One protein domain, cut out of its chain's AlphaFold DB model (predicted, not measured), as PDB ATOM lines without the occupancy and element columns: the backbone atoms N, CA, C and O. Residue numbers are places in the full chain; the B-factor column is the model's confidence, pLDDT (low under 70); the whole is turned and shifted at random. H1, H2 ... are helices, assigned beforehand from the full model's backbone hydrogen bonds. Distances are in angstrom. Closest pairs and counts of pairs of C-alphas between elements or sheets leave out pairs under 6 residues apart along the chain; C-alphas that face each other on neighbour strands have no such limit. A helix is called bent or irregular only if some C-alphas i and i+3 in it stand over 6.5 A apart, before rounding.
ATOM      1  N   THR A 205       8.445  -0.489  -2.659       91.06
ATOM      2  CA  THR A 205       9.491  -1.520  -2.545       91.06
ATOM      3  C   THR A 205      10.346  -1.341  -1.289       91.06
ATOM      4  O   THR A 205      10.567  -2.300  -0.554       91.06
ATOM      5  N   ALA A 206      10.778  -0.117  -0.985       89.81
ATOM      6  CA  ALA A 206      11.574   0.179   0.202       89.81
ATOM      7  C   ALA A 206      10.774  -0.042   1.494       89.81
ATOM      8  O   ALA A 206      11.312  -0.543   2.483       89.81
ATOM      9  N   LEU A 207       9.475   0.279   1.487       92.00
ATOM     10  CA  LEU A 207       8.577  -0.033   2.600       92.00
ATOM     11  C   LEU A 207       8.408  -1.541   2.783       92.00
ATOM     12  O   LEU A 207       8.460  -2.020   3.916       92.00
ATOM     13  N   ARG A 208       8.251  -2.291   1.687       93.50
ATOM     14  CA  ARG A 208       8.160  -3.756   1.707       93.50
ATOM     15  C   ARG A 208       9.417  -4.372   2.304       93.50
ATOM     16  O   ARG A 208       9.317  -5.209   3.198       93.50
ATOM     17  N   ASP A 209      10.589  -3.949   1.845       91.12
ATOM     18  CA  ASP A 209      11.869  -4.486   2.309       91.12
ATOM     19  C   ASP A 209      12.109  -4.130   3.785       91.12
ATOM     20  O   ASP A 209      12.548  -4.970   4.576       91.12
ATOM     21  N   ARG A 210      11.712  -2.917   4.203       92.19
ATOM     22  CA  ARG A 210      11.710  -2.516   5.615       92.19
ATOM     23  C   ARG A 210      10.782  -3.398   6.446       92.19
ATOM     24  O   ARG A 210      11.204  -3.864   7.500       92.19
ATOM     25  N   TYR A 211       9.556  -3.648   5.986       92.75
ATOM     26  CA  TYR A 211       8.593  -4.523   6.661       92.75
ATOM     27  C   TYR A 211       9.116  -5.962   6.789       92.75
ATOM     28  O   TYR A 211       9.009  -6.568   7.860       92.75
ATOM     29  N   ALA A 212       9.753  -6.480   5.733       89.56
ATOM     30  CA  ALA A 212      10.382  -7.801   5.696       89.56
ATOM     31  C   ALA A 212      11.453  -7.978   6.777       89.56
ATOM     32  O   ALA A 212      11.543  -9.036   7.403       89.56
ATOM     33  N   ALA A 213      12.255  -6.933   6.995       90.12
ATOM     34  CA  ALA A 213      13.377  -6.936   7.925       90.12
ATOM     35  C   ALA A 213      12.956  -6.846   9.404       90.12
ATOM     36  O   ALA A 213      13.764  -7.134  10.293       90.12
ATOM     37  N   LEU A 214      11.708  -6.456   9.697       90.12
ATOM     38  CA  LEU A 214      11.209  -6.365  11.070       90.12
ATOM     39  C   LEU A 214      11.144  -7.751  11.709       90.12
ATOM     40  O   LEU A 214      10.643  -8.701  11.111       90.12
ATOM     41  N   LYS A 215      11.618  -7.865  12.953       85.25
ATOM     42  CA  LYS A 215      11.669  -9.143  13.681       85.25
ATOM     43  C   LYS A 215      10.424  -9.399  14.526       85.25
ATOM     44  O   LYS A 215      10.030 -10.552  14.673       85.25
ATOM     45  N   THR A 216       9.797  -8.349  15.061       86.75
ATOM     46  CA  THR A 216       8.692  -8.476  16.022       86.75
ATOM     47  C   THR A 216       7.339  -8.097  15.418       86.75
ATOM     48  O   THR A 216       7.240  -7.234  14.542       86.75
ATOM     49  N   LEU A 217       6.269  -8.720  15.920       84.62
ATOM     50  CA  LEU A 217       4.890  -8.363  15.575       84.62
ATOM     51  C   LEU A 217       4.558  -6.913  15.971       84.62
ATOM     52  O   LEU A 217       3.838  -6.225  15.251       84.62
ATOM     53  N   THR A 218       5.105  -6.429  17.089       87.25
ATOM     54  CA  THR A 218       4.904  -5.056  17.578       87.25
ATOM     55  C   THR A 218       5.466  -4.020  16.608       87.25
ATOM     56  O   THR A 218       4.783  -3.041  16.300       87.25
ATOM     57  N   ASP A 219       6.669  -4.252  16.079       87.56
ATOM     58  CA  ASP A 219       7.283  -3.344  15.108       87.56
ATOM     59  C   ASP A 219       6.509  -3.340  13.789       87.56
ATOM     60  O   ASP A 219       6.249  -2.275  13.225       87.56
ATOM     61  N   ARG A 220       6.064  -4.518  13.326       91.50
ATOM     62  CA  ARG A 220       5.215  -4.645  12.128       91.50
ATOM     63  C   ARG A 220       3.908  -3.873  12.292       91.50
ATOM     64  O   ARG A 220       3.572  -3.049  11.448       91.50
ATOM     65  N   ARG A 221       3.227  -4.049  13.429       89.31
ATOM     66  CA  ARG A 221       2.015  -3.301  13.811       89.31
ATOM     67  C   ARG A 221       2.228  -1.798  13.856       89.31
ATOM     68  O   ARG A 221       1.303  -1.032  13.596       89.31
ATOM     69  N   ARG A 222       3.414  -1.354  14.266       88.06
ATOM     70  CA  ARG A 222       3.763   0.066  14.293       88.06
ATOM     71  C   ARG A 222       3.917   0.612  12.877       88.06
ATOM     72  O   ARG A 222       3.310   1.635  12.588       88.06
ATOM     73  N   LEU A 223       4.665  -0.078  12.015       90.31
ATOM     74  CA  LEU A 223       4.866   0.339  10.625       90.31
ATOM     75  C   LEU A 223       3.548   0.352   9.841       90.31
ATOM     76  O   LEU A 223       3.282   1.322   9.146       90.31
ATOM     77  N   ILE A 224       2.699  -0.666  10.010       90.44
ATOM     78  CA  ILE A 224       1.366  -0.716   9.387       90.44
ATOM     79  C   ILE A 224       0.527   0.499   9.801       90.44
ATOM     80  O   ILE A 224       0.023   1.212   8.941       90.44
ATOM     81  N   ARG A 225       0.433   0.793  11.107       89.25
ATOM     82  CA  ARG A 225      -0.296   1.981  11.592       89.25
ATOM     83  C   ARG A 225       0.267   3.282  11.028       89.25
ATOM     84  O   ARG A 225      -0.501   4.192  10.746       89.25
ATOM     85  N   GLN A 226       1.587   3.367  10.884       88.38
ATOM     86  CA  GLN A 226       2.246   4.536  10.314       88.38
ATOM     87  C   GLN A 226       1.890   4.707   8.830       88.38
ATOM     88  O   GLN A 226       1.511   5.799   8.430       88.38
ATOM     89  N   VAL A 227       1.931   3.627   8.042       89.50
ATOM     90  CA  VAL A 227       1.518   3.623   6.628       89.50
ATOM     91  C   VAL A 227       0.067   4.078   6.481       89.50
ATOM     92  O   VAL A 227      -0.194   5.001   5.722       89.50
ATOM     93  N   CYS A 228      -0.857   3.506   7.256       86.94
ATOM     94  CA  CYS A 228      -2.270   3.885   7.189       86.94
ATOM     95  C   CYS A 228      -2.516   5.361   7.555       86.94
ATOM     96  O   CYS A 228      -3.466   5.959   7.060       86.94
ATOM     97  N   ALA A 229      -1.691   5.944   8.431       85.81
ATOM     98  CA  ALA A 229      -1.842   7.327   8.878       85.81
ATOM     99  C   ALA A 229      -1.176   8.348   7.939       85.81
ATOM    100  O   ALA A 229      -1.739   9.410   7.693       85.81
ATOM    101  N   GLU A 230       0.027   8.050   7.445       86.50
ATOM    102  CA  GLU A 230       0.850   8.995   6.675       86.50
ATOM    103  C   GLU A 230       0.684   8.830   5.157       86.50
ATOM    104  O   GLU A 230       1.056   9.725   4.401       86.50
ATOM    105  N   ARG A 231       0.135   7.696   4.697       86.38
ATOM    106  CA  ARG A 231       0.031   7.318   3.279       86.38
ATOM    107  C   ARG A 231      -1.324   6.685   2.915       86.38
ATOM    108  O   ARG A 231      -1.367   5.546   2.444       86.38
ATOM    109  N   PRO A 232      -2.452   7.380   3.137       83.38
ATOM    110  CA  PRO A 232      -3.785   6.812   2.921       83.38
ATOM    111  C   PRO A 232      -4.053   6.434   1.453       83.38
ATOM    112  O   PRO A 232      -4.650   5.389   1.201       83.38
ATOM    113  N   ASP A 233      -3.559   7.223   0.493       85.31
ATOM    114  CA  ASP A 233      -3.881   7.066  -0.936       85.31
ATOM    115  C   ASP A 233      -3.294   5.792  -1.567       85.31
ATOM    116  O   ASP A 233      -3.902   5.198  -2.456       85.31
ATOM    117  N   ASP A 234      -2.131   5.334  -1.095       88.62
ATOM    118  CA  ASP A 234      -1.466   4.118  -1.575       88.62
ATOM    119  C   ASP A 234      -1.380   3.013  -0.511       88.62
ATOM    120  O   ASP A 234      -0.716   1.993  -0.714       88.62
ATOM    121  N   THR A 235      -2.121   3.149   0.595       90.19
ATOM    122  CA  THR A 235      -2.182   2.147   1.674       90.19
ATOM    123  C   THR A 235      -2.502   0.754   1.134       90.19
ATOM    124  O   THR A 235      -1.811  -0.205   1.470       90.19
ATOM    125  N   ALA A 236      -3.496   0.622   0.252       90.12
ATOM    126  CA  ALA A 236      -3.868  -0.678  -0.306       90.12
ATOM    127  C   ALA A 236      -2.756  -1.293  -1.181       90.12
ATOM    128  O   ALA A 236      -2.653  -2.512  -1.283       90.12
ATOM    129  N   GLU A 237      -1.920  -0.476  -1.829       92.50
ATOM    130  CA  GLU A 237      -0.790  -0.951  -2.644       92.50
ATOM    131  C   GLU A 237       0.367  -1.407  -1.752       92.50
ATOM    132  O   GLU A 237       0.948  -2.473  -1.954       92.50
ATOM    133  N   ILE A 238       0.647  -0.638  -0.700       93.38
ATOM    134  CA  ILE A 238       1.674  -0.971   0.287       93.38
ATOM    135  C   ILE A 238       1.303  -2.249   1.049       93.38
ATOM    136  O   ILE A 238       2.141  -3.140   1.203       93.38
ATOM    137  N   LEU A 239       0.050  -2.383   1.493       93.81
ATOM    138  CA  LEU A 239      -0.432  -3.584   2.181       93.81
ATOM    139  C   LEU A 239      -0.382  -4.820   1.270       93.81
ATOM    140  O   LEU A 239       0.060  -5.880   1.717       93.81
ATOM    141  N   ALA A 240      -0.735  -4.679  -0.013       94.19
ATOM    142  CA  ALA A 240      -0.569  -5.739  -1.007       94.19
ATOM    143  C   ALA A 240       0.903  -6.174  -1.145       94.19
ATOM    144  O   ALA A 240       1.196  -7.370  -1.193       94.19
ATOM    145  N   ALA A 241       1.846  -5.226  -1.114       94.81
ATOM    146  CA  ALA A 241       3.275  -5.533  -1.123       94.81
ATOM    147  C   ALA A 241       3.757  -6.209   0.176       94.81
ATOM    148  O   ALA A 241       4.680  -7.023   0.133       94.81
ATOM    149  N   PHE A 242       3.147  -5.907   1.328       95.50
ATOM    150  CA  PHE A 242       3.501  -6.511   2.622       95.50
ATOM    151  C   PHE A 242       2.989  -7.946   2.765       95.50
ATOM    152  O   PHE A 242       3.656  -8.769   3.397       95.50
ATOM    153  N   PHE A 243       1.830  -8.257   2.182       95.44
ATOM    154  CA  PHE A 243       1.136  -9.536   2.337       95.44
ATOM    155  C   PHE A 243       2.006 -10.786   2.071       95.44
ATOM    156  O   PHE A 243       2.055 -11.671   2.938       95.44
ATOM    157  N   PRO A 244       2.744 -10.894   0.946       94.00
ATOM    158  CA  PRO A 244       3.543 -12.085   0.660       94.00
ATOM    159  C   PRO A 244       4.823 -12.196   1.504       94.00
ATOM    160  O   PRO A 244       5.516 -13.209   1.431       94.00
ATOM    161  N   VAL A 245       5.164 -11.177   2.299       89.88
ATOM    162  CA  VAL A 245       6.484 -11.044   2.924       89.88
ATOM    163  C   VAL A 245       6.440 -11.320   4.429       89.88
ATOM    164  O   VAL A 245       5.439 -11.097   5.108       89.88
ATOM    165  N   GLY A 246       7.554 -11.820   4.965       85.00
ATOM    166  CA  GLY A 246       7.703 -12.177   6.376       85.00
ATOM    167  C   GLY A 246       7.227 -13.598   6.692       85.00
ATOM    168  O   GLY A 246       6.600 -14.266   5.878       85.00
ATOM    169  N   ARG A 247       7.545 -14.080   7.895       82.94
ATOM    170  CA  ARG A 247       7.202 -15.449   8.336       82.94
ATOM    171  C   ARG A 247       6.039 -15.508   9.327       82.94
ATOM    172  O   ARG A 247       5.515 -16.574   9.607       82.94
ATOM    173  N   ASP A 248       5.643 -14.367   9.881       87.44
ATOM    174  CA  ASP A 248       4.677 -14.302  10.978       87.44
ATOM    175  C   ASP A 248       3.234 -14.359  10.452       87.44
ATOM    176  O   ASP A 248       2.766 -13.437   9.782       87.44
ATOM    177  N   ALA A 249       2.530 -15.447  10.772       87.88
ATOM    178  CA  ALA A 249       1.149 -15.668  10.352       87.88
ATOM    179  C   ALA A 249       0.173 -14.627  10.928       87.88
ATOM    180  O   ALA A 249      -0.735 -14.196  10.221       87.88
ATOM    181  N   ARG A 250       0.374 -14.165  12.171       87.88
ATOM    182  CA  ARG A 250      -0.504 -13.173  12.820       87.88
ATOM    183  C   ARG A 250      -0.351 -11.800  12.179       87.88
ATOM    184  O   ARG A 250      -1.337 -11.094  11.986       87.88
ATOM    185  N   ALA A 251       0.879 -11.426  11.835       89.56
ATOM    186  CA  ALA A 251       1.144 -10.204  11.085       89.56
ATOM    187  C   ALA A 251       0.465 -10.251   9.708       89.56
ATOM    188  O   ALA A 251      -0.116  -9.259   9.279       89.56
ATOM    189  N   ARG A 252       0.489 -11.412   9.036       94.12
ATOM    190  CA  ARG A 252      -0.183 -11.596   7.745       94.12
ATOM    191  C   ARG A 252      -1.701 -11.519   7.850       94.12
ATOM    192  O   ARG A 252      -2.299 -10.850   7.017       94.12
ATOM    193  N   THR A 253      -2.303 -12.122   8.878       92.31
ATOM    194  CA  THR A 253      -3.745 -11.982   9.144       92.31
ATOM    195  C   THR A 253      -4.136 -10.515   9.276       92.31
ATOM    196  O   THR A 253      -5.048 -10.068   8.594       92.31
ATOM    197  N   GLN A 254      -3.371  -9.735  10.042       90.44
ATOM    198  CA  GLN A 254      -3.629  -8.304  10.182       90.44
ATOM    199  C   GLN A 254      -3.506  -7.539   8.853       90.44
ATOM    200  O   GLN A 254      -4.312  -6.657   8.572       90.44
ATOM    201  N   VAL A 255      -2.493  -7.847   8.035       93.00
ATOM    202  CA  VAL A 255      -2.355  -7.233   6.702       93.00
ATOM    203  C   VAL A 255      -3.544  -7.600   5.813       93.00
ATOM    204  O   VAL A 255      -4.046  -6.734   5.107       93.00
ATOM    205  N   ALA A 256      -4.014  -8.849   5.863       92.31
ATOM    206  CA  ALA A 256      -5.155  -9.316   5.083       92.31
ATOM    207  C   ALA A 256      -6.460  -8.611   5.479       92.31
ATOM    208  O   ALA A 256      -7.194  -8.177   4.599       92.31
ATOM    209  N   GLU A 257      -6.721  -8.465   6.780       89.62
ATOM    210  CA  GLU A 257      -7.892  -7.753   7.313       89.62
ATOM    211  C   GLU A 257      -7.910  -6.295   6.844       89.62
ATOM    212  O   GLU A 257      -8.881  -5.844   6.240       89.62
ATOM    213  N   LEU A 258      -6.795  -5.581   7.018       89.75
ATOM    214  CA  LEU A 258      -6.683  -4.182   6.596       89.75
ATOM    215  C   LEU A 258      -6.743  -4.022   5.074       89.75
ATOM    216  O   LEU A 258      -7.286  -3.041   4.573       89.75
ATOM    217  N   LEU A 259      -6.191  -4.974   4.317       90.62
ATOM    218  CA  LEU A 259      -6.280  -4.962   2.860       90.62
ATOM    219  C   LEU A 259      -7.713  -5.236   2.386       90.62
ATOM    220  O   LEU A 259      -8.148  -4.612   1.425       90.62
ATOM    221  N   ALA A 260      -8.456  -6.115   3.064       87.31
ATOM    222  CA  ALA A 260      -9.868  -6.356   2.773       87.31
ATOM    223  C   ALA A 260     -10.720  -5.099   3.006       87.31
ATOM    224  O   ALA A 260     -11.620  -4.828   2.214       87.31
ATOM    225  N   GLU A 261     -10.413  -4.313   4.043       84.62
ATOM    226  CA  GLU A 261     -11.067  -3.025   4.312       84.62
ATOM    227  C   GLU A 261     -10.689  -1.949   3.281       84.62
ATOM    228  O   GLU A 261     -11.551  -1.209   2.812       84.62
ATOM    229  N   ALA A 262      -9.407  -1.866   2.907       79.56
ATOM    230  CA  ALA A 262      -8.897  -0.837   2.002       79.56
ATOM    231  C   ALA A 262      -9.151  -1.132   0.509       79.56
ATOM    232  O   ALA A 262      -9.141  -0.213  -0.310       79.56
ATOM    233  N   GLY A 263      -9.346  -2.399   0.129       78.94
ATOM    234  CA  GLY A 263      -9.532  -2.822  -1.259       78.94
ATOM    235  C   GLY A 263      -9.855  -4.317  -1.392       78.94
ATOM    236  O   GLY A 263      -8.934  -5.109  -1.611       78.94
ATOM    237  N   PRO A 264     -11.140  -4.718  -1.343       74.62
ATOM    238  CA  PRO A 264     -11.558  -6.126  -1.355       74.62
ATOM    239  C   PRO A 264     -11.016  -6.933  -2.544       74.62
ATOM    240  O   PRO A 264     -10.529  -8.052  -2.373       74.62
ATOM    241  N   ASP A 265     -11.026  -6.340  -3.742       86.38
ATOM    242  CA  ASP A 265     -10.555  -6.998  -4.968       86.38
ATOM    243  C   ASP A 265      -9.041  -7.257  -4.947       86.38
ATOM    244  O   ASP A 265      -8.565  -8.272  -5.468       86.38
ATOM    245  N   ARG A 266      -8.273  -6.379  -4.284       88.38
ATOM    246  CA  ARG A 266      -6.810  -6.489  -4.198       88.38
ATOM    247  C   ARG A 266      -6.372  -7.661  -3.334       88.38
ATOM    248  O   ARG A 266      -5.409  -8.335  -3.688       88.38
ATOM    249  N   LEU A 267      -7.081  -7.957  -2.241       92.38
ATOM    250  CA  LEU A 267      -6.777  -9.148  -1.442       92.38
ATOM    251  C   LEU A 267      -6.926 -10.422  -2.285       92.38
ATOM    252  O   LEU A 267      -6.057 -11.292  -2.240       92.38
ATOM    253  N   GLY A 268      -7.984 -10.509  -3.099       92.75
ATOM    254  CA  GLY A 268      -8.188 -11.634  -4.014       92.75
ATOM    255  C   GLY A 268      -7.072 -11.770  -5.057       92.75
ATOM    256  O   GLY A 268      -6.605 -12.877  -5.328       92.75
ATOM    257  N   GLU A 269      -6.589 -10.654  -5.610       93.94
ATOM    258  CA  GLU A 269      -5.423 -10.636  -6.502       93.94
ATOM    259  C   GLU A 269      -4.148 -11.128  -5.801       93.94
ATOM    260  O   GLU A 269      -3.490 -12.039  -6.309       93.94
ATOM    261  N   CYS A 270      -3.847 -10.620  -4.601       94.75
ATOM    262  CA  CYS A 270      -2.704 -11.067  -3.803       94.75
ATOM    263  C   CYS A 270      -2.770 -12.567  -3.494       94.75
ATOM    264  O   CYS A 270      -1.766 -13.270  -3.621       94.75
ATOM    265  N   VAL A 271      -3.945 -13.074  -3.116       95.44
ATOM    266  CA  VAL A 271      -4.168 -14.499  -2.855       95.44
ATOM    267  C   VAL A 271      -3.867 -15.328  -4.107       95.44
ATOM    268  O   VAL A 271      -3.064 -16.262  -4.042       95.44
ATOM    269  N   ARG A 272      -4.426 -14.967  -5.270       95.00
ATOM    270  CA  ARG A 272      -4.167 -15.675  -6.539       95.00
ATOM    271  C   ARG A 272      -2.695 -15.604  -6.958       95.00
ATOM    272  O   ARG A 272      -2.146 -16.599  -7.443       95.00
ATOM    273  N   GLN A 273      -2.031 -14.473  -6.720       95.56
ATOM    274  CA  GLN A 273      -0.599 -14.318  -6.969       95.56
ATOM    275  C   GLN A 273       0.231 -15.236  -6.061       95.56
ATOM    276  O   GLN A 273       1.104 -15.941  -6.557       95.56
ATOM    277  N   VAL A 274      -0.075 -15.306  -4.761       97.06
ATOM    278  CA  VAL A 274       0.599 -16.213  -3.814       97.06
ATOM    279  C   VAL A 274       0.414 -17.679  -4.212       97.06
ATOM    280  O   VAL A 274       1.378 -18.440  -4.182       97.06
ATOM    281  N   VAL A 275      -0.785 -18.081  -4.642       96.69
ATOM    282  CA  VAL A 275      -1.041 -19.452  -5.129       96.69
ATOM    283  C   VAL A 275      -0.227 -19.763  -6.388       96.69
ATOM    284  O   VAL A 275       0.299 -20.868  -6.537       96.69
ATOM    285  N   THR A 276      -0.089 -18.793  -7.290       95.94
ATOM    286  CA  THR A 276       0.710 -18.942  -8.516       95.94
ATOM    287  C   THR A 276       2.205 -19.030  -8.200       95.94
ATOM    288  O   THR A 276       2.906 -19.889  -8.733       95.94
ATOM    289  N   SER A 277       2.672 -18.204  -7.266       95.88
ATOM    290  CA  SER A 277       4.072 -18.060  -6.858       95.88
ATOM    291  C   SER A 277       4.444 -18.856  -5.600       95.88
ATOM    292  O   SER A 277       5.390 -18.512  -4.891       95.88
ATOM    293  N   TYR A 278       3.719 -19.936  -5.302       97.12
ATOM    294  CA  TYR A 278       3.775 -20.630  -4.008       97.12
ATOM    295  C   TYR A 278       5.179 -21.080  -3.565       97.12
ATOM    296  O   TYR A 278       5.482 -21.062  -2.375       97.12
ATOM    297  N   ARG A 279       6.066 -21.426  -4.509       96.88
ATOM    298  CA  ARG A 279       7.468 -21.790  -4.221       96.88
ATOM    299  C   ARG A 279       8.342 -20.598  -3.837       96.88
ATOM    300  O   ARG A 279       9.319 -20.778  -3.122       96.88
ATOM    301  N   GLN A 280       8.022 -19.393  -4.317       95.62
ATOM    302  CA  GLN A 280       8.768 -18.178  -3.973       95.62
ATOM    303  C   GLN A 280       8.342 -17.601  -2.616       95.62
ATOM    304  O   GLN A 280       9.138 -16.932  -1.964       95.62
ATOM    305  N   VAL A 281       7.100 -17.856  -2.191       96.06
ATOM    306  CA  VAL A 281       6.509 -17.296  -0.962       96.06
ATOM    307  C   VAL A 281       5.823 -18.377  -0.103       96.06
ATOM    308  O   VAL A 281       4.633 -18.263   0.198       96.06
ATOM    309  N   PRO A 282       6.546 -19.431   0.330       96.38
ATOM    310  CA  PRO A 282       5.951 -20.602   0.984       96.38
ATOM    311  C   PRO A 282       5.249 -20.275   2.312       96.38
ATOM    312  O   PRO A 282       4.212 -20.859   2.610       96.38
ATOM    313  N   ASP A 283       5.750 -19.305   3.086       95.31
ATOM    314  CA  ASP A 283       5.111 -18.859   4.334       95.31
ATOM    315  C   ASP A 283       3.762 -18.159   4.082       95.31
ATOM    316  O   ASP A 283       2.802 -18.330   4.837       95.31
ATOM    317  N   ALA A 284       3.673 -17.360   3.012       96.44
ATOM    318  CA  ALA A 284       2.417 -16.737   2.604       96.44
ATOM    319  C   ALA A 284       1.459 -17.775   2.019       96.44
ATOM    320  O   ALA A 284       0.267 -17.741   2.310       96.44
ATOM    321  N   PHE A 285       1.988 -18.726   1.250       97.88
ATOM    322  CA  PHE A 285       1.205 -19.821   0.704       97.88
ATOM    323  C   PHE A 285       0.602 -20.706   1.800       97.88
ATOM    324  O   PHE A 285      -0.588 -20.991   1.730       97.88
ATOM    325  N   ALA A 286       1.361 -21.075   2.838       96.44
ATOM    326  CA  ALA A 286       0.838 -21.829   3.980       96.44
ATOM    327  C   ALA A 286      -0.343 -21.098   4.643       96.44
ATOM    328  O   ALA A 286      -1.385 -21.692   4.912       96.44
ATOM    329  N   TRP A 287      -0.221 -19.779   4.824       95.94
ATOM    330  CA  TRP A 287      -1.310 -18.961   5.357       95.94
ATOM    331  C   TRP A 287      -2.536 -18.944   4.433       95.94
ATOM    332  O   TRP A 287      -3.656 -19.097   4.916       95.94
ATOM    333  N   VAL A 288      -2.344 -18.798   3.117       96.25
ATOM    334  CA  VAL A 288      -3.438 -18.830   2.129       96.25
ATOM    335  C   VAL A 288      -4.125 -20.195   2.117       96.25
ATOM    336  O   VAL A 288      -5.352 -20.256   2.139       96.25
ATOM    337  N   ALA A 289      -3.354 -21.283   2.132       95.69
ATOM    338  CA  ALA A 289      -3.882 -22.642   2.163       95.69
ATOM    339  C   ALA A 289      -4.726 -22.907   3.418       95.69
ATOM    340  O   ALA A 289      -5.726 -23.609   3.322       95.69
ATOM    341  N   ARG A 290      -4.373 -22.290   4.553       92.94
ATOM    342  CA  ARG A 290      -5.148 -22.373   5.798       92.94
ATOM    343  C   ARG A 290      -6.403 -21.492   5.796       92.94
ATOM    344  O   ARG A 290      -7.450 -21.930   6.239       92.94
ATOM    345  N   ASN A 291      -6.323 -20.248   5.318       91.75
ATOM    346  CA  ASN A 291      -7.364 -19.235   5.578       91.75
ATOM    347  C   ASN A 291      -8.277 -18.922   4.377       91.75
ATOM    348  O   ASN A 291      -9.275 -18.205   4.517       91.75
ATOM    349  N   CYS A 292      -7.925 -19.394   3.179       91.75
ATOM    350  CA  CYS A 292      -8.591 -19.015   1.930       91.75
ATOM    351  C   CYS A 292      -9.171 -20.204   1.152       91.75
ATOM    352  O   CYS A 292      -9.454 -20.062  -0.038       91.75
ATOM    353  N   VAL A 293      -9.368 -21.360   1.796       90.31
ATOM    354  CA  VAL A 293     -10.027 -22.517   1.169       90.31
ATOM    355  C   VAL A 293     -11.417 -22.106   0.665       90.31
ATOM    356  O   VAL A 293     -12.197 -21.506   1.405       90.31
ATOM    357  N   SER A 294     -11.693 -22.364  -0.618       86.06
ATOM    358  CA  SER A 294     -12.931 -21.975  -1.318       86.06
ATOM    359  C   SER A 294     -13.281 -20.481  -1.258       86.06
ATOM    360  O   SER A 294     -14.437 -20.086  -1.407       86.06
ATOM    361  N   ARG A 295     -12.275 -19.620  -1.077       87.94
ATOM    362  CA  ARG A 295     -12.397 -18.159  -1.163       87.94
ATOM    363  C   ARG A 295     -11.563 -17.632  -2.325       87.94
ATOM    364  O   ARG A 295     -10.619 -18.278  -2.774       87.94
ATOM    365  N   PHE A 296     -11.908 -16.438  -2.806       89.00
ATOM    366  CA  PHE A 296     -11.141 -15.718  -3.834       89.00
ATOM    367  C   PHE A 296     -10.881 -16.536  -5.117       89.00
ATOM    368  O   PHE A 296      -9.818 -16.422  -5.723       89.00
ATOM    369  N   GLU A 297     -11.843 -17.385  -5.508       88.12
ATOM    370  CA  GLU A 297     -11.777 -18.261  -6.695       88.12
ATOM    371  C   GLU A 297     -10.620 -19.277  -6.680       88.12
ATOM    372  O   GLU A 297     -10.247 -19.844  -7.713       88.12
ATOM    373  N   VAL A 298     -10.040 -19.545  -5.510       89.75
ATOM    374  CA  VAL A 298      -8.971 -20.527  -5.374       89.75
ATOM    375  C   VAL A 298      -9.564 -21.926  -5.237       89.75
ATOM    376  O   VAL A 298     -10.351 -22.201  -4.335       89.75
ATOM    377  N   ARG A 299      -9.141 -22.843  -6.115       93.00
ATOM    378  CA  ARG A 299      -9.564 -24.249  -6.066       93.00
ATOM    379  C   ARG A 299      -8.863 -24.996  -4.917       93.00
ATOM    380  O   ARG A 299      -7.628 -25.054  -4.937       93.00
ATOM    381  N   PRO A 300      -9.601 -25.643  -3.993       94.94
ATOM    382  CA  PRO A 300      -9.020 -26.425  -2.895       94.94
ATOM    383  C   PRO A 300      -8.053 -27.518  -3.363       94.94
ATOM    384  O   PRO A 300      -6.948 -27.630  -2.843       94.94
ATOM    385  N   SER A 301      -8.392 -28.253  -4.426       94.00
ATOM    386  CA  SER A 301      -7.513 -29.287  -4.996       94.00
ATOM    387  C   SER A 301      -6.160 -28.733  -5.449       94.00
ATOM    388  O   SER A 301      -5.118 -29.367  -5.278       94.00
ATOM    389  N   ALA A 302      -6.159 -27.506  -5.969       92.88
ATOM    390  CA  ALA A 302      -4.967 -26.834  -6.453       92.88
ATOM    391  C   ALA A 302      -4.099 -26.285  -5.304       92.88
ATOM    392  O   ALA A 302      -2.880 -26.188  -5.463       92.88
ATOM    393  N   LEU A 303      -4.702 -25.924  -4.167       96.56
ATOM    394  CA  LEU A 303      -3.983 -25.634  -2.923       96.56
ATOM    395  C   LEU A 303      -3.375 -26.914  -2.349       96.56
ATOM    396  O   LEU A 303      -2.182 -26.938  -2.061       96.56
ATOM    397  N   LEU A 304      -4.164 -27.987  -2.267       95.88
ATOM    398  CA  LEU A 304      -3.741 -29.275  -1.728       95.88
ATOM    399  C   LEU A 304      -2.532 -29.836  -2.483       95.88
ATOM    400  O   LEU A 304      -1.511 -30.122  -1.868       95.88
ATOM    401  N   SER A 305      -2.593 -29.927  -3.817       93.69
ATOM    402  CA  SER A 305      -1.461 -30.439  -4.606       93.69
ATOM    403  C   SER A 305      -0.186 -29.615  -4.408       93.69
ATOM    404  O   SER A 305       0.873 -30.188  -4.174       93.69
ATOM    405  N   ARG A 306      -0.279 -28.278  -4.429       96.88
ATOM    406  CA  ARG A 306       0.880 -27.389  -4.224       96.88
ATOM    407  C   ARG A 306       1.453 -27.488  -2.814       96.88
ATOM    408  O   ARG A 306       2.663 -27.398  -2.643       96.88
ATOM    409  N   LEU A 307       0.597 -27.661  -1.809       96.38
ATOM    410  CA  LEU A 307       1.022 -27.838  -0.427       96.38
ATOM    411  C   LEU A 307       1.808 -29.139  -0.262       96.38
ATOM    412  O   LEU A 307       2.876 -29.124   0.350       96.38
ATOM    413  N   LEU A 308       1.335 -30.233  -0.864       93.88
ATOM    414  CA  LEU A 308       2.059 -31.504  -0.877       93.88
ATOM    415  C   LEU A 308       3.398 -31.392  -1.608       93.88
ATOM    416  O   LEU A 308       4.403 -31.866  -1.088       93.88
ATOM    417  N   ASP A 309       3.446 -30.686  -2.742       94.50
ATOM    418  CA  ASP A 309       4.698 -30.446  -3.470       94.50
ATOM    419  C   ASP A 309       5.742 -29.715  -2.601       94.50
ATOM    420  O   ASP A 309       6.941 -29.979  -2.712       94.50
ATOM    421  N   LEU A 310       5.309 -28.786  -1.736       96.12
ATOM    422  CA  LEU A 310       6.205 -28.113  -0.790       96.12
ATOM    423  C   LEU A 310       6.637 -29.040   0.353       96.12
ATOM    424  O   LEU A 310       7.808 -29.021   0.721       96.12
ATOM    425  N   LEU A 311       5.721 -29.837   0.913       92.81
ATOM    426  CA  LEU A 311       6.019 -30.752   2.022       92.81
ATOM    427  C   LEU A 311       6.949 -31.905   1.625       92.81
ATOM    428  O   LEU A 311       7.740 -32.363   2.448       92.81
ATOM    429  N   GLU A 312       6.865 -32.369   0.382       89.69
ATOM    430  CA  GLU A 312       7.724 -33.428  -0.159       89.69
ATOM    431  C   GLU A 312       9.123 -32.918  -0.535       89.69
ATOM    432  O   GLU A 312      10.071 -33.701  -0.623       89.69
ATOM    433  N   SER A 313       9.276 -31.607  -0.741       92.06
ATOM    434  CA  SER A 313      10.554 -31.020  -1.131       92.06
ATOM    435  C   SER A 313      11.458 -30.737   0.081       92.06
ATOM    436  O   SER A 313      11.047 -30.083   1.046       92.06
ATOM    437  N   PRO A 314      12.738 -31.157   0.037       88.19
ATOM    438  CA  PRO A 314      13.688 -30.893   1.113       88.19
ATOM    439  C   PRO A 314      14.019 -29.401   1.282       88.19
ATOM    440  O   PRO A 314      14.463 -29.008   2.364       88.19
ATOM    441  N   ASP A 315      13.773 -28.570   0.265       93.06
ATOM    442  CA  ASP A 315      14.096 -27.138   0.277       93.06
ATOM    443  C   ASP A 315      13.219 -26.340   1.254       93.06
ATOM    444  O   ASP A 315      13.629 -25.289   1.750       93.06
ATOM    445  N   PHE A 316      12.030 -26.857   1.586       93.69
ATOM    446  CA  PHE A 316      11.035 -26.166   2.418       93.69
ATOM    447  C   PHE A 316      10.887 -26.762   3.824       93.69
ATOM    448  O   PHE A 316       9.896 -26.521   4.516       93.69
ATOM    449  N   ARG A 317      11.892 -27.512   4.305       89.62
ATOM    450  CA  ARG A 317      11.890 -28.103   5.661       89.62
ATOM    451  C   ARG A 317      11.649 -27.079   6.774       89.62
ATOM    452  O   ARG A 317      11.035 -27.418   7.781       89.62
ATOM    453  N   ALA A 318      12.104 -25.836   6.597       89.44
ATOM    454  CA  ALA A 318      11.901 -24.764   7.572       89.44
ATOM    455  C   ALA A 318      10.426 -24.334   7.694       89.44
ATOM    456  O   ALA A 318      10.006 -23.900   8.762       89.44
ATOM    457  N   GLN A 319       9.646 -24.469   6.618       93.00
ATOM    458  CA  GLN A 319       8.224 -24.124   6.550       93.00
ATOM    459  C   GLN A 319       7.311 -25.329   6.801       93.00
ATOM    460  O   GLN A 319       6.104 -25.152   6.965       93.00
ATOM    461  N   ALA A 320       7.869 -26.542   6.870       89.94
ATOM    462  CA  ALA A 320       7.111 -27.773   7.066       89.94
ATOM    463  C   ALA A 320       6.115 -27.719   8.246       89.94
ATOM    464  O   ALA A 320       5.001 -28.198   8.057       89.94
ATOM    465  N   PRO A 321       6.414 -27.111   9.417       89.19
ATOM    466  CA  PRO A 321       5.421 -26.981  10.487       89.19
ATOM    467  C   PRO A 321       4.171 -26.193  10.067       89.19
ATOM    468  O   PRO A 321       3.063 -26.675  10.265       89.19
ATOM    469  N   ALA A 322       4.340 -25.028   9.432       90.38
ATOM    470  CA  ALA A 322       3.223 -24.192   8.982       90.38
ATOM    471  C   ALA A 322       2.448 -24.834   7.819       90.38
ATOM    472  O   ALA A 322       1.231 -24.704   7.729       90.38
ATOM    473  N   LEU A 323       3.146 -25.548   6.933       94.12
ATOM    474  CA  LEU A 323       2.522 -26.283   5.833       94.12
ATOM    475  C   LEU A 323       1.713 -27.485   6.341       94.12
ATOM    476  O   LEU A 323       0.596 -27.691   5.880       94.12
ATOM    477  N   ARG A 324       2.234 -28.252   7.312       90.62
ATOM    478  CA  ARG A 324       1.479 -29.342   7.954       90.62
ATOM    479  C   ARG A 324       0.263 -28.802   8.692       90.62
ATOM    480  O   ARG A 324      -0.820 -29.343   8.526       90.62
ATOM    481  N   ASP A 325       0.426 -27.711   9.434       87.56
ATOM    482  CA  ASP A 325      -0.672 -27.023  10.117       87.56
ATOM    483  C   ASP A 325      -1.759 -26.536   9.139       87.56
ATOM    484  O   ASP A 325      -2.944 -26.638   9.434       87.56
ATOM    485  N   ALA A 326      -1.394 -26.078   7.940       91.94
ATOM    486  CA  ALA A 326      -2.363 -25.746   6.892       91.94
ATOM    487  C   ALA A 326      -3.026 -26.981   6.245       91.94
ATOM    488  O   ALA A 326      -4.154 -26.882   5.772       91.94
ATOM    489  N   LEU A 327      -2.344 -28.133   6.215       91.00
ATOM    490  CA  LEU A 327      -2.892 -29.393   5.701       91.00
ATOM    491  C   LEU A 327      -3.930 -29.997   6.654       91.00
ATOM    492  O   LEU A 327      -4.981 -30.436   6.201       91.00
ATOM    493  N   VAL A 328      -3.614 -30.041   7.953       85.69
ATOM    494  CA  VAL A 328      -4.445 -30.697   8.983       85.69
ATOM    495  C   VAL A 328      -5.388 -29.732   9.707       85.69
ATOM    496  O   VAL A 328      -6.283 -30.173  10.422       85.69
ATOM    497  N   GLY A 329      -5.186 -28.424   9.539       82.06
ATOM    498  CA  GLY A 329      -5.993 -27.379  10.160       82.06
ATOM    499  C   GLY A 329      -7.459 -27.407   9.727       82.06
ATOM    500  O   GLY A 329      -7.805 -27.988   8.695       82.06
ATOM    501  N   ASP A 330      -8.307 -26.765  10.534       78.00
ATOM    502  CA  ASP A 330      -9.764 -26.700  10.354       78.00
ATOM    503  C   ASP A 330     -10.374 -28.082  10.044       78.00
ATOM    504  O   ASP A 330     -11.121 -28.240   9.083       78.00
ATOM    505  N   ASP A 331      -9.993 -29.108  10.813       78.62
ATOM    506  CA  ASP A 331     -10.455 -30.494  10.641       78.62
ATOM    507  C   ASP A 331     -10.262 -31.038   9.213       78.62
ATOM    508  O   ASP A 331     -11.163 -31.619   8.607       78.62
ATOM    509  N   TYR A 332      -9.054 -30.862   8.664       87.69
ATOM    510  CA  TYR A 332      -8.680 -31.322   7.318       87.69
ATOM    511  C   TYR A 332      -9.549 -30.737   6.202       87.69
ATOM    512  O   TYR A 332      -9.642 -31.319   5.117       87.69
ATOM    513  N   ARG A 333     -10.166 -29.572   6.426       87.94
ATOM    514  CA  ARG A 333     -11.040 -28.905   5.454       87.94
ATOM    515  C   ARG A 333     -10.430 -28.830   4.056       87.94
ATOM    516  O   ARG A 333     -11.104 -29.134   3.076       87.94
ATOM    517  N   LEU A 334      -9.149 -28.469   3.955       92.19
ATOM    518  CA  LEU A 334      -8.448 -28.382   2.672       92.19
ATOM    519  C   LEU A 334      -8.417 -29.726   1.925       92.19
ATOM    520  O   LEU A 334      -8.566 -29.753   0.705       92.19
ATOM    521  N   ILE A 335      -8.221 -30.835   2.639       91.56
ATOM    522  CA  ILE A 335      -8.224 -32.176   2.049       91.56
ATOM    523  C   ILE A 335      -9.642 -32.572   1.669       91.56
ATOM    524  O   ILE A 335      -9.860 -32.973   0.532       91.56
ATOM    525  N   SER A 336     -10.600 -32.408   2.578       89.19
ATOM    526  CA  SER A 336     -12.005 -32.760   2.359       89.19
ATOM    527  C   SER A 336     -12.595 -32.045   1.139       89.19
ATOM    528  O   SER A 336     -13.145 -32.698   0.254       89.19
ATOM    529  N   GLU A 337     -12.404 -30.726   1.032       90.31
ATOM    530  CA  GLU A 337     -12.837 -29.944  -0.135       90.31
ATOM    531  C   GLU A 337     -11.939 -30.192  -1.363       90.31
ATOM    532  O   GLU A 337     -12.386 -30.162  -2.509       90.31
ATOM    533  N   GLY A 338     -10.646 -30.459  -1.157       91.50
ATOM    534  CA  GLY A 338      -9.709 -30.775  -2.233       91.50
ATOM    535  C   GLY A 338     -10.053 -32.072  -2.957       91.50
ATOM    536  O   GLY A 338      -9.997 -32.113  -4.188       91.50
ATOM    537  N   LEU A 339     -10.459 -33.097  -2.203       91.81
ATOM    538  CA  LEU A 339     -10.897 -34.408  -2.684       91.81
ATOM    539  C   LEU A 339     -12.097 -34.319  -3.634       91.81
ATOM    540  O   LEU A 339     -12.316 -35.246  -4.414       91.81
ATOM    541  N   GLU A 340     -12.850 -33.215  -3.621       90.44
ATOM    542  CA  GLU A 340     -14.022 -33.066  -4.478       90.44
ATOM    543  C   GLU A 340     -13.717 -33.098  -5.969       90.44
ATOM    544  O   GLU A 340     -14.556 -33.537  -6.755       90.44
ATOM    545  N   ALA A 341     -12.511 -32.674  -6.345       91.25
ATOM    546  CA  ALA A 341     -12.074 -32.605  -7.732       91.25
ATOM    547  C   ALA A 341     -11.339 -33.869  -8.221       91.25
ATOM    548  O   ALA A 341     -10.896 -33.883  -9.370       91.25
ATOM    549  N   PHE A 342     -11.154 -34.885  -7.373       90.12
ATOM    550  CA  PHE A 342     -10.429 -36.110  -7.725       90.12
ATOM    551  C   PHE A 342     -11.383 -37.255  -8.087       90.12
ATOM    552  O   PHE A 342     -12.496 -37.350  -7.574       90.12
ATOM    553  N   ASP A 343     -10.913 -38.143  -8.960       89.69
ATOM    554  CA  ASP A 343     -11.451 -39.490  -9.136       89.69
ATOM    555  C   ASP A 343     -10.792 -40.465  -8.139       89.69
ATOM    556  O   ASP A 343      -9.903 -40.086  -7.370       89.69
ATOM    557  N   ALA A 344     -11.219 -41.729  -8.130       81.81
ATOM    558  CA  ALA A 344     -10.701 -42.719  -7.189       81.81
ATOM    559  C   ALA A 344      -9.196 -42.984  -7.357       81.81
ATOM    560  O   ALA A 344      -8.472 -43.079  -6.367       81.81
ATOM    561  N   ASP A 345      -8.691 -43.026  -8.590       80.31
ATOM    562  CA  ASP A 345      -7.259 -43.197  -8.848       80.31
ATOM    563  C   ASP A 345      -6.442 -41.990  -8.363       80.31
ATOM    564  O   ASP A 345      -5.357 -42.138  -7.790       80.31
ATOM    565  N   GLY A 346      -6.952 -40.777  -8.576       84.69
ATOM    566  CA  GLY A 346      -6.380 -39.543  -8.056       84.69
ATOM    567  C   GLY A 346      -6.374 -39.505  -6.532       84.69
ATOM    568  O   GLY A 346      -5.349 -39.168  -5.939       84.69
ATOM    569  N   ALA A 347      -7.475 -39.913  -5.903       86.56
ATOM    570  CA  ALA A 347      -7.598 -40.009  -4.456       86.56
ATOM    571  C   ALA A 347      -6.663 -41.075  -3.861       86.56
ATOM    572  O   ALA A 347      -6.041 -40.824  -2.829       86.56
ATOM    573  N   ARG A 348      -6.466 -42.216  -4.539       81.12
ATOM    574  CA  ARG A 348      -5.489 -43.241  -4.137       81.12
ATOM    575  C   ARG A 348      -4.060 -42.703  -4.166       81.12
ATOM    576  O   ARG A 348      -3.347 -42.813  -3.174       81.12
ATOM    577  N   ARG A 349      -3.654 -42.055  -5.266       80.81
ATOM    578  CA  ARG A 349      -2.322 -41.424  -5.365       80.81
ATOM    579  C   ARG A 349      -2.123 -40.341  -4.306       80.81
ATOM    580  O   ARG A 349      -1.030 -40.205  -3.766       80.81
ATOM    581  N   LEU A 350      -3.161 -39.558  -4.031       86.75
ATOM    582  CA  LEU A 350      -3.147 -38.540  -2.985       86.75
ATOM    583  C   LEU A 350      -2.955 -39.168  -1.598       86.75
ATOM    584  O   LEU A 350      -2.115 -38.693  -0.838       86.75
ATOM    585  N   LEU A 351      -3.680 -40.246  -1.290       81.38
ATOM    586  CA  LEU A 351      -3.546 -40.979  -0.032       81.38
ATOM    587  C   LEU A 351      -2.131 -41.551   0.141       81.38
ATOM    588  O   LEU A 351      -1.520 -41.355   1.188       81.38
ATOM    589  N   ASP A 352      -1.567 -42.150  -0.913       77.62
ATOM    590  CA  ASP A 352      -0.189 -42.660  -0.901       77.62
ATOM    591  C   ASP A 352       0.839 -41.553  -0.616       77.62
ATOM    592  O   ASP A 352       1.806 -41.774   0.117       77.62
ATOM    593  N   ARG A 353       0.649 -40.353  -1.187       85.31
ATOM    594  CA  ARG A 353       1.494 -39.183  -0.892       85.31
ATOM    595  C   ARG A 353       1.362 -38.776   0.571       85.31
ATOM    596  O   ARG A 353       2.373 -38.630   1.251       85.31
ATOM    597  N   LEU A 354       0.129 -38.656   1.064       82.62
ATOM    598  CA  LEU A 354      -0.176 -38.276   2.445       82.62
ATOM    599  C   LEU A 354       0.435 -39.245   3.468       82.62
ATOM    600  O   LEU A 354       1.001 -38.794   4.459       82.62
ATOM    601  N   HIS A 355       0.385 -40.558   3.220       76.56
ATOM    602  CA  HIS A 355       1.000 -41.581   4.084       76.56
ATOM    603  C   HIS A 355       2.527 -41.534   4.119       76.56
ATOM    604  O   HIS A 355       3.130 -42.017   5.071       76.56
ATOM    605  N   ARG A 356       3.171 -40.966   3.095       77.44
ATOM    606  CA  ARG A 356       4.636 -40.846   3.021       77.44
ATOM    607  C   ARG A 356       5.161 -39.532   3.592       77.44
ATOM    608  O   ARG A 356       6.377 -39.351   3.655       77.44
ATOM    609  N   LEU A 357       4.281 -38.604   3.972       77.00
ATOM    610  CA  LEU A 357       4.699 -37.311   4.497       77.00
ATOM    611  C   LEU A 357       5.386 -37.477   5.859       77.00
ATOM    612  O   LEU A 357       4.759 -37.940   6.812       77.00
ATOM    613  N   PRO A 358       6.647 -37.042   6.008       70.25
ATOM    614  CA  PRO A 358       7.328 -37.125   7.289       70.25
ATOM    615  C   PRO A 358       6.707 -36.142   8.287       70.25
ATOM    616  O   PRO A 358       6.394 -35.003   7.929       70.25
ATOM    617  N   GLY A 359       6.614 -36.536   9.559       69.56
ATOM    618  CA  GLY A 359       6.207 -35.657  10.664       69.56
ATOM    619  C   GLY A 359       4.702 -35.406  10.784       69.56
ATOM    620  O   GLY A 359       4.323 -34.408  11.392       69.56
ATOM    621  N   ILE A 360       3.876 -36.266  10.185       72.38
ATOM    622  CA  ILE A 360       2.466 -36.438  10.547       72.38
ATOM    623  C   ILE A 360       2.400 -37.574  11.580       72.38
ATOM    624  O   ILE A 360       3.130 -38.553  11.472       72.38
ATOM    625  N   GLU A 361       1.595 -37.405  12.623       68.19
ATOM    626  CA  GLU A 361       1.404 -38.396  13.678       68.19
ATOM    627  C   GLU A 361       0.553 -39.577  13.185       68.19
ATOM    628  O   GLU A 361      -0.354 -39.397  12.375       68.19
ATOM    629  N   ASP A 362       0.796 -40.774  13.725       57.28
ATOM    630  CA  ASP A 362       0.137 -42.017  13.291       57.28
ATOM    631  C   ASP A 362      -1.400 -41.907  13.278       57.28
ATOM    632  O   ASP A 362      -2.035 -42.222  12.273       57.28
ATOM    633  N   TYR A 363      -2.000 -41.345  14.335       62.59
ATOM    634  CA  TYR A 363      -3.457 -41.165  14.416       62.59
ATOM    635  C   TYR A 363      -4.012 -40.258  13.304       62.59
ATOM    636  O   TYR A 363      -5.128 -40.455  12.828       62.59
ATOM    637  N   ARG A 364      -3.222 -39.285  12.829       71.25
ATOM    638  CA  ARG A 364      -3.629 -38.402  11.733       71.25
ATOM    639  C   ARG A 364      -3.621 -39.135  10.397       71.25
ATOM    640  O   ARG A 364      -4.404 -38.778   9.525       71.25
ATOM    641  N   HIS A 365      -2.782 -40.154  10.212       72.00
ATOM    642  CA  HIS A 365      -2.845 -40.992   9.013       72.00
ATOM    643  C   HIS A 365      -4.142 -41.801   8.953       72.00
ATOM    644  O   HIS A 365      -4.716 -41.940   7.867       72.00
ATOM    645  N   ASP A 366      -4.644 -42.266  10.095       62.97
ATOM    646  CA  ASP A 366      -5.941 -42.939  10.174       62.97
ATOM    647  C   ASP A 366      -7.084 -41.975   9.829       62.97
ATOM    648  O   ASP A 366      -7.953 -42.321   9.026       62.97
ATOM    649  N   GLU A 367      -7.048 -40.744  10.359       73.19
ATOM    650  CA  GLU A 367      -8.011 -39.674  10.039       73.19
ATOM    651  C   GLU A 367      -8.024 -39.373   8.529       73.19
ATOM    652  O   GLU A 367      -9.073 -39.405   7.883       73.19
ATOM    653  N   LEU A 368      -6.846 -39.191   7.923       79.25
ATOM    654  CA  LEU A 368      -6.693 -38.959   6.480       79.25
ATOM    655  C   LEU A 368      -7.244 -40.114   5.634       79.25
ATOM    656  O   LEU A 368      -7.917 -39.897   4.626       79.25
ATOM    657  N   THR A 369      -6.975 -41.349   6.054       76.00
ATOM    658  CA  THR A 369      -7.466 -42.556   5.377       76.00
ATOM    659  C   THR A 369      -8.985 -42.642   5.444       76.00
ATOM    660  O   THR A 369      -9.642 -42.928   4.441       76.00
ATOM    661  N   ALA A 370      -9.557 -42.355   6.613       71.31
ATOM    662  CA  ALA A 370     -10.996 -42.351   6.814       71.31
ATOM    663  C   ALA A 370     -11.695 -41.308   5.933       71.31
ATOM    664  O   ALA A 370     -12.704 -41.637   5.311       71.31
ATOM    665  N   LEU A 371     -11.132 -40.101   5.814       83.00
ATOM    666  CA  LEU A 371     -11.661 -39.039   4.950       83.00
ATOM    667  C   LEU A 371     -11.697 -39.457   3.474       83.00
ATOM    668  O   LEU A 371     -12.702 -39.253   2.790       83.00
ATOM    669  N   VAL A 372     -10.630 -40.094   2.979       82.75
ATOM    670  CA  VAL A 372     -10.598 -40.610   1.601       82.75
ATOM    671  C   VAL A 372     -11.629 -41.724   1.410       82.75
ATOM    672  O   VAL A 372     -12.388 -41.696   0.442       82.75
ATOM    673  N   HIS A 373     -11.709 -42.681   2.335       79.12
ATOM    674  CA  HIS A 373     -12.663 -43.791   2.250       79.12
ATOM    675  C   HIS A 373     -14.121 -43.372   2.368       79.12
ATOM    676  O   HIS A 373     -14.991 -44.037   1.803       79.12
ATOM    677  N   GLU A 374     -14.399 -42.302   3.105       79.31
ATOM    678  CA  GLU A 374     -15.746 -41.766   3.220       79.31
ATOM    679  C   GLU A 374     -16.273 -41.301   1.861       79.31
ATOM    680  O   GLU A 374     -17.433 -41.551   1.531       79.31
ATOM    681  N   ARG A 375     -15.416 -40.670   1.052       85.06
ATOM    682  CA  ARG A 375     -15.792 -40.206  -0.285       85.06
ATOM    683  C   ARG A 375     -15.670 -41.299  -1.345       85.06
ATOM    684  O   ARG A 375     -16.516 -41.393  -2.229       85.06
ATOM    685  N   PHE A 376     -14.641 -42.134  -1.249       83.19
ATOM    686  CA  PHE A 376     -14.326 -43.176  -2.220       83.19
ATOM    687  C   PHE A 376     -14.436 -44.552  -1.562       83.19
ATOM    688  O   PHE A 376     -13.439 -45.203  -1.249       83.19
ATOM    689  N   ALA A 377     -15.671 -45.015  -1.359       74.81
ATOM    690  CA  ALA A 377     -15.946 -46.292  -0.698       74.81
ATOM    691  C   ALA A 377     -15.312 -47.502  -1.415       74.81
ATOM    692  O   ALA A 377     -15.015 -48.511  -0.778       74.81
ATOM    693  N   GLU A 378     -15.064 -47.411  -2.723       70.75
ATOM    694  CA  GLU A 378     -14.330 -48.425  -3.489       70.75
ATOM    695  C   GLU A 378     -12.852 -48.537  -3.093       70.75
ATOM    696  O   GLU A 378     -12.298 -49.636  -3.116       70.75
ATOM    697  N   LEU A 379     -12.237 -47.447  -2.617       67.56
ATOM    698  CA  LEU A 379     -10.871 -47.474  -2.086       67.56
ATOM    699  C   LEU A 379     -10.782 -48.192  -0.737       67.56
ATOM    700  O   LEU A 379      -9.740 -48.740  -0.380       67.56
ATOM    701  N   ARG A 380     -11.911 -48.311  -0.030       59.88
ATOM    702  CA  ARG A 380     -12.013 -49.114   1.194       59.88
ATOM    703  C   ARG A 380     -11.671 -50.587   0.940       59.88
ATOM    704  O   ARG A 380     -11.195 -51.256   1.851       59.88
ATOM    705  N   LYS A 381     -11.879 -51.078  -0.293       46.22
ATOM    706  CA  LYS A 381     -11.484 -52.430  -0.723       46.22
ATOM    707  C   LYS A 381      -9.994 -52.550  -1.058       46.22
ATOM    708  O   LYS A 381      -9.486 -53.659  -1.029       46.22
ATOM    709  N   THR A 382      -9.292 -51.449  -1.332       40.75
ATOM    710  CA  THR A 382      -7.855 -51.441  -1.678       40.75
ATOM    711  C   THR A 382      -6.938 -51.113  -0.501       40.75
ATOM    712  O   THR A 382      -5.741 -51.362  -0.594       40.75
ATOM    713  N   VAL A 383      -7.457 -50.651   0.642       41.38
ATOM    714  CA  VAL A 383      -6.673 -50.652   1.895       41.38
ATOM    715  C   VAL A 383      -6.521 -52.057   2.479       41.38
ATOM    716  O   VAL A 383      -5.538 -52.314   3.169       41.38
ATOM    717  N   ALA A 384      -7.388 -53.003   2.102       43.78
ATOM    718  CA  ALA A 384      -7.151 -54.422   2.368       43.78
ATOM    719  C   ALA A 384      -5.851 -54.943   1.715       43.78
ATOM    720  O   ALA A 384      -5.257 -55.874   2.248       43.78
ATOM    721  N   ASP A 385      -5.353 -54.300   0.649       45.38
ATOM    722  CA  ASP A 385      -4.108 -54.709  -0.019       45.38
ATOM    723  C   ASP A 385      -2.834 -54.231   0.712       45.38
ATOM    724  O   ASP A 385      -1.757 -54.767   0.466       45.38
TER     725      ASP A 385
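Overview. This is residues 205 to 385 of the 536 residues of the protein "Transcription elongation factor GreA" of candidate division WOR-3 bacterium (UniProt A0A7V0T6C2). Follow the printed part from residue 205 and you see a rod of stacked helices, most of them lying across or slantwise to its length: H1 to H5 make one end, H6 sits in the middle with H7 and bent H8 beyond it, and the hairpin of H9 and H10 makes the other end. From there the tail, residues 376 to 385, runs on to the rod's far tip. The printed part has 181 residues with ten named helices, H1 to H10 in order, and no named strand; the class is all helix. The whole is compact, with a radius of gyration of the C-alphas of 18.3 A, and spans 64 by 29 by 22 A.

Arrangement. Begin at H1, residues 205 to 213, which touches H3, residues 235 to 242; their closest C-alphas, Arg 208 and Phe 242, are 5.5 A apart. H3 and H4, residues 249 to 262, form a helical hairpin, closest at C-alphas 236 and 262, 5.5 A. H2, residues 217 to 230, touches H4, residues 250 to 255 alone, closest at C-alphas 217 and 251, 6.1 A. H5, residues 264 to 276, touches H6, residues 282 to 291, with residues 271 to 275 alone, closest at C-alphas 274 and 285, 5.8 A, at a steep tilt of 55 degrees. H8, residues 320 to 341, was assigned as one helix by its hydrogen bonds but is bent, with C-alphas 327 and 330 at 8.7 A; arm H8b, residues 330 to 341, is irregular, with C-alphas 331 and 334 at 8.5 A. H6 touches arm H8a, residues 320 to 327, closest at C-alphas 290 and 326, 4.5 A. H7, residues 300 to 312, touches H8b with residues 300 to 304 alone, closest at C-alphas 301 and 338, 3.8 A. H9, residues 344 to 355, and H10, residues 362 to 375, form a hairpin at a shallow tilt of 8 degrees, closest at C-alphas 355 and 365, 6.3 A. H10 touches H8b, closest at C-alphas 371 and 336, 6.8 A. Every O i to N i+4 pair is within hydrogen-bond range in H1, H2, H3, H4, H6, H7, H8a and H9; it is 8 of 9 in H5, 4 of 8 in H8b and 9 of 10 in H10.

Along the chain. Find C-alpha 205 at (9.491, -1.520, -2.545), where H1 begins. H2 is 19.9 A long, H4 19.8 A and H5 19.1 A. H10 runs 21.0 A to C-alpha 375 at (-15.792, -40.206, -0.285).

Size, cuts and confidence. The C-alphas of Glu 230 and Asp 385 are the two farthest apart, 64.2 A. The printed part has no cut, and no link is long. Look for pLDDT under 70 at residues 359, 361 to 363, 366 and 379 to 385.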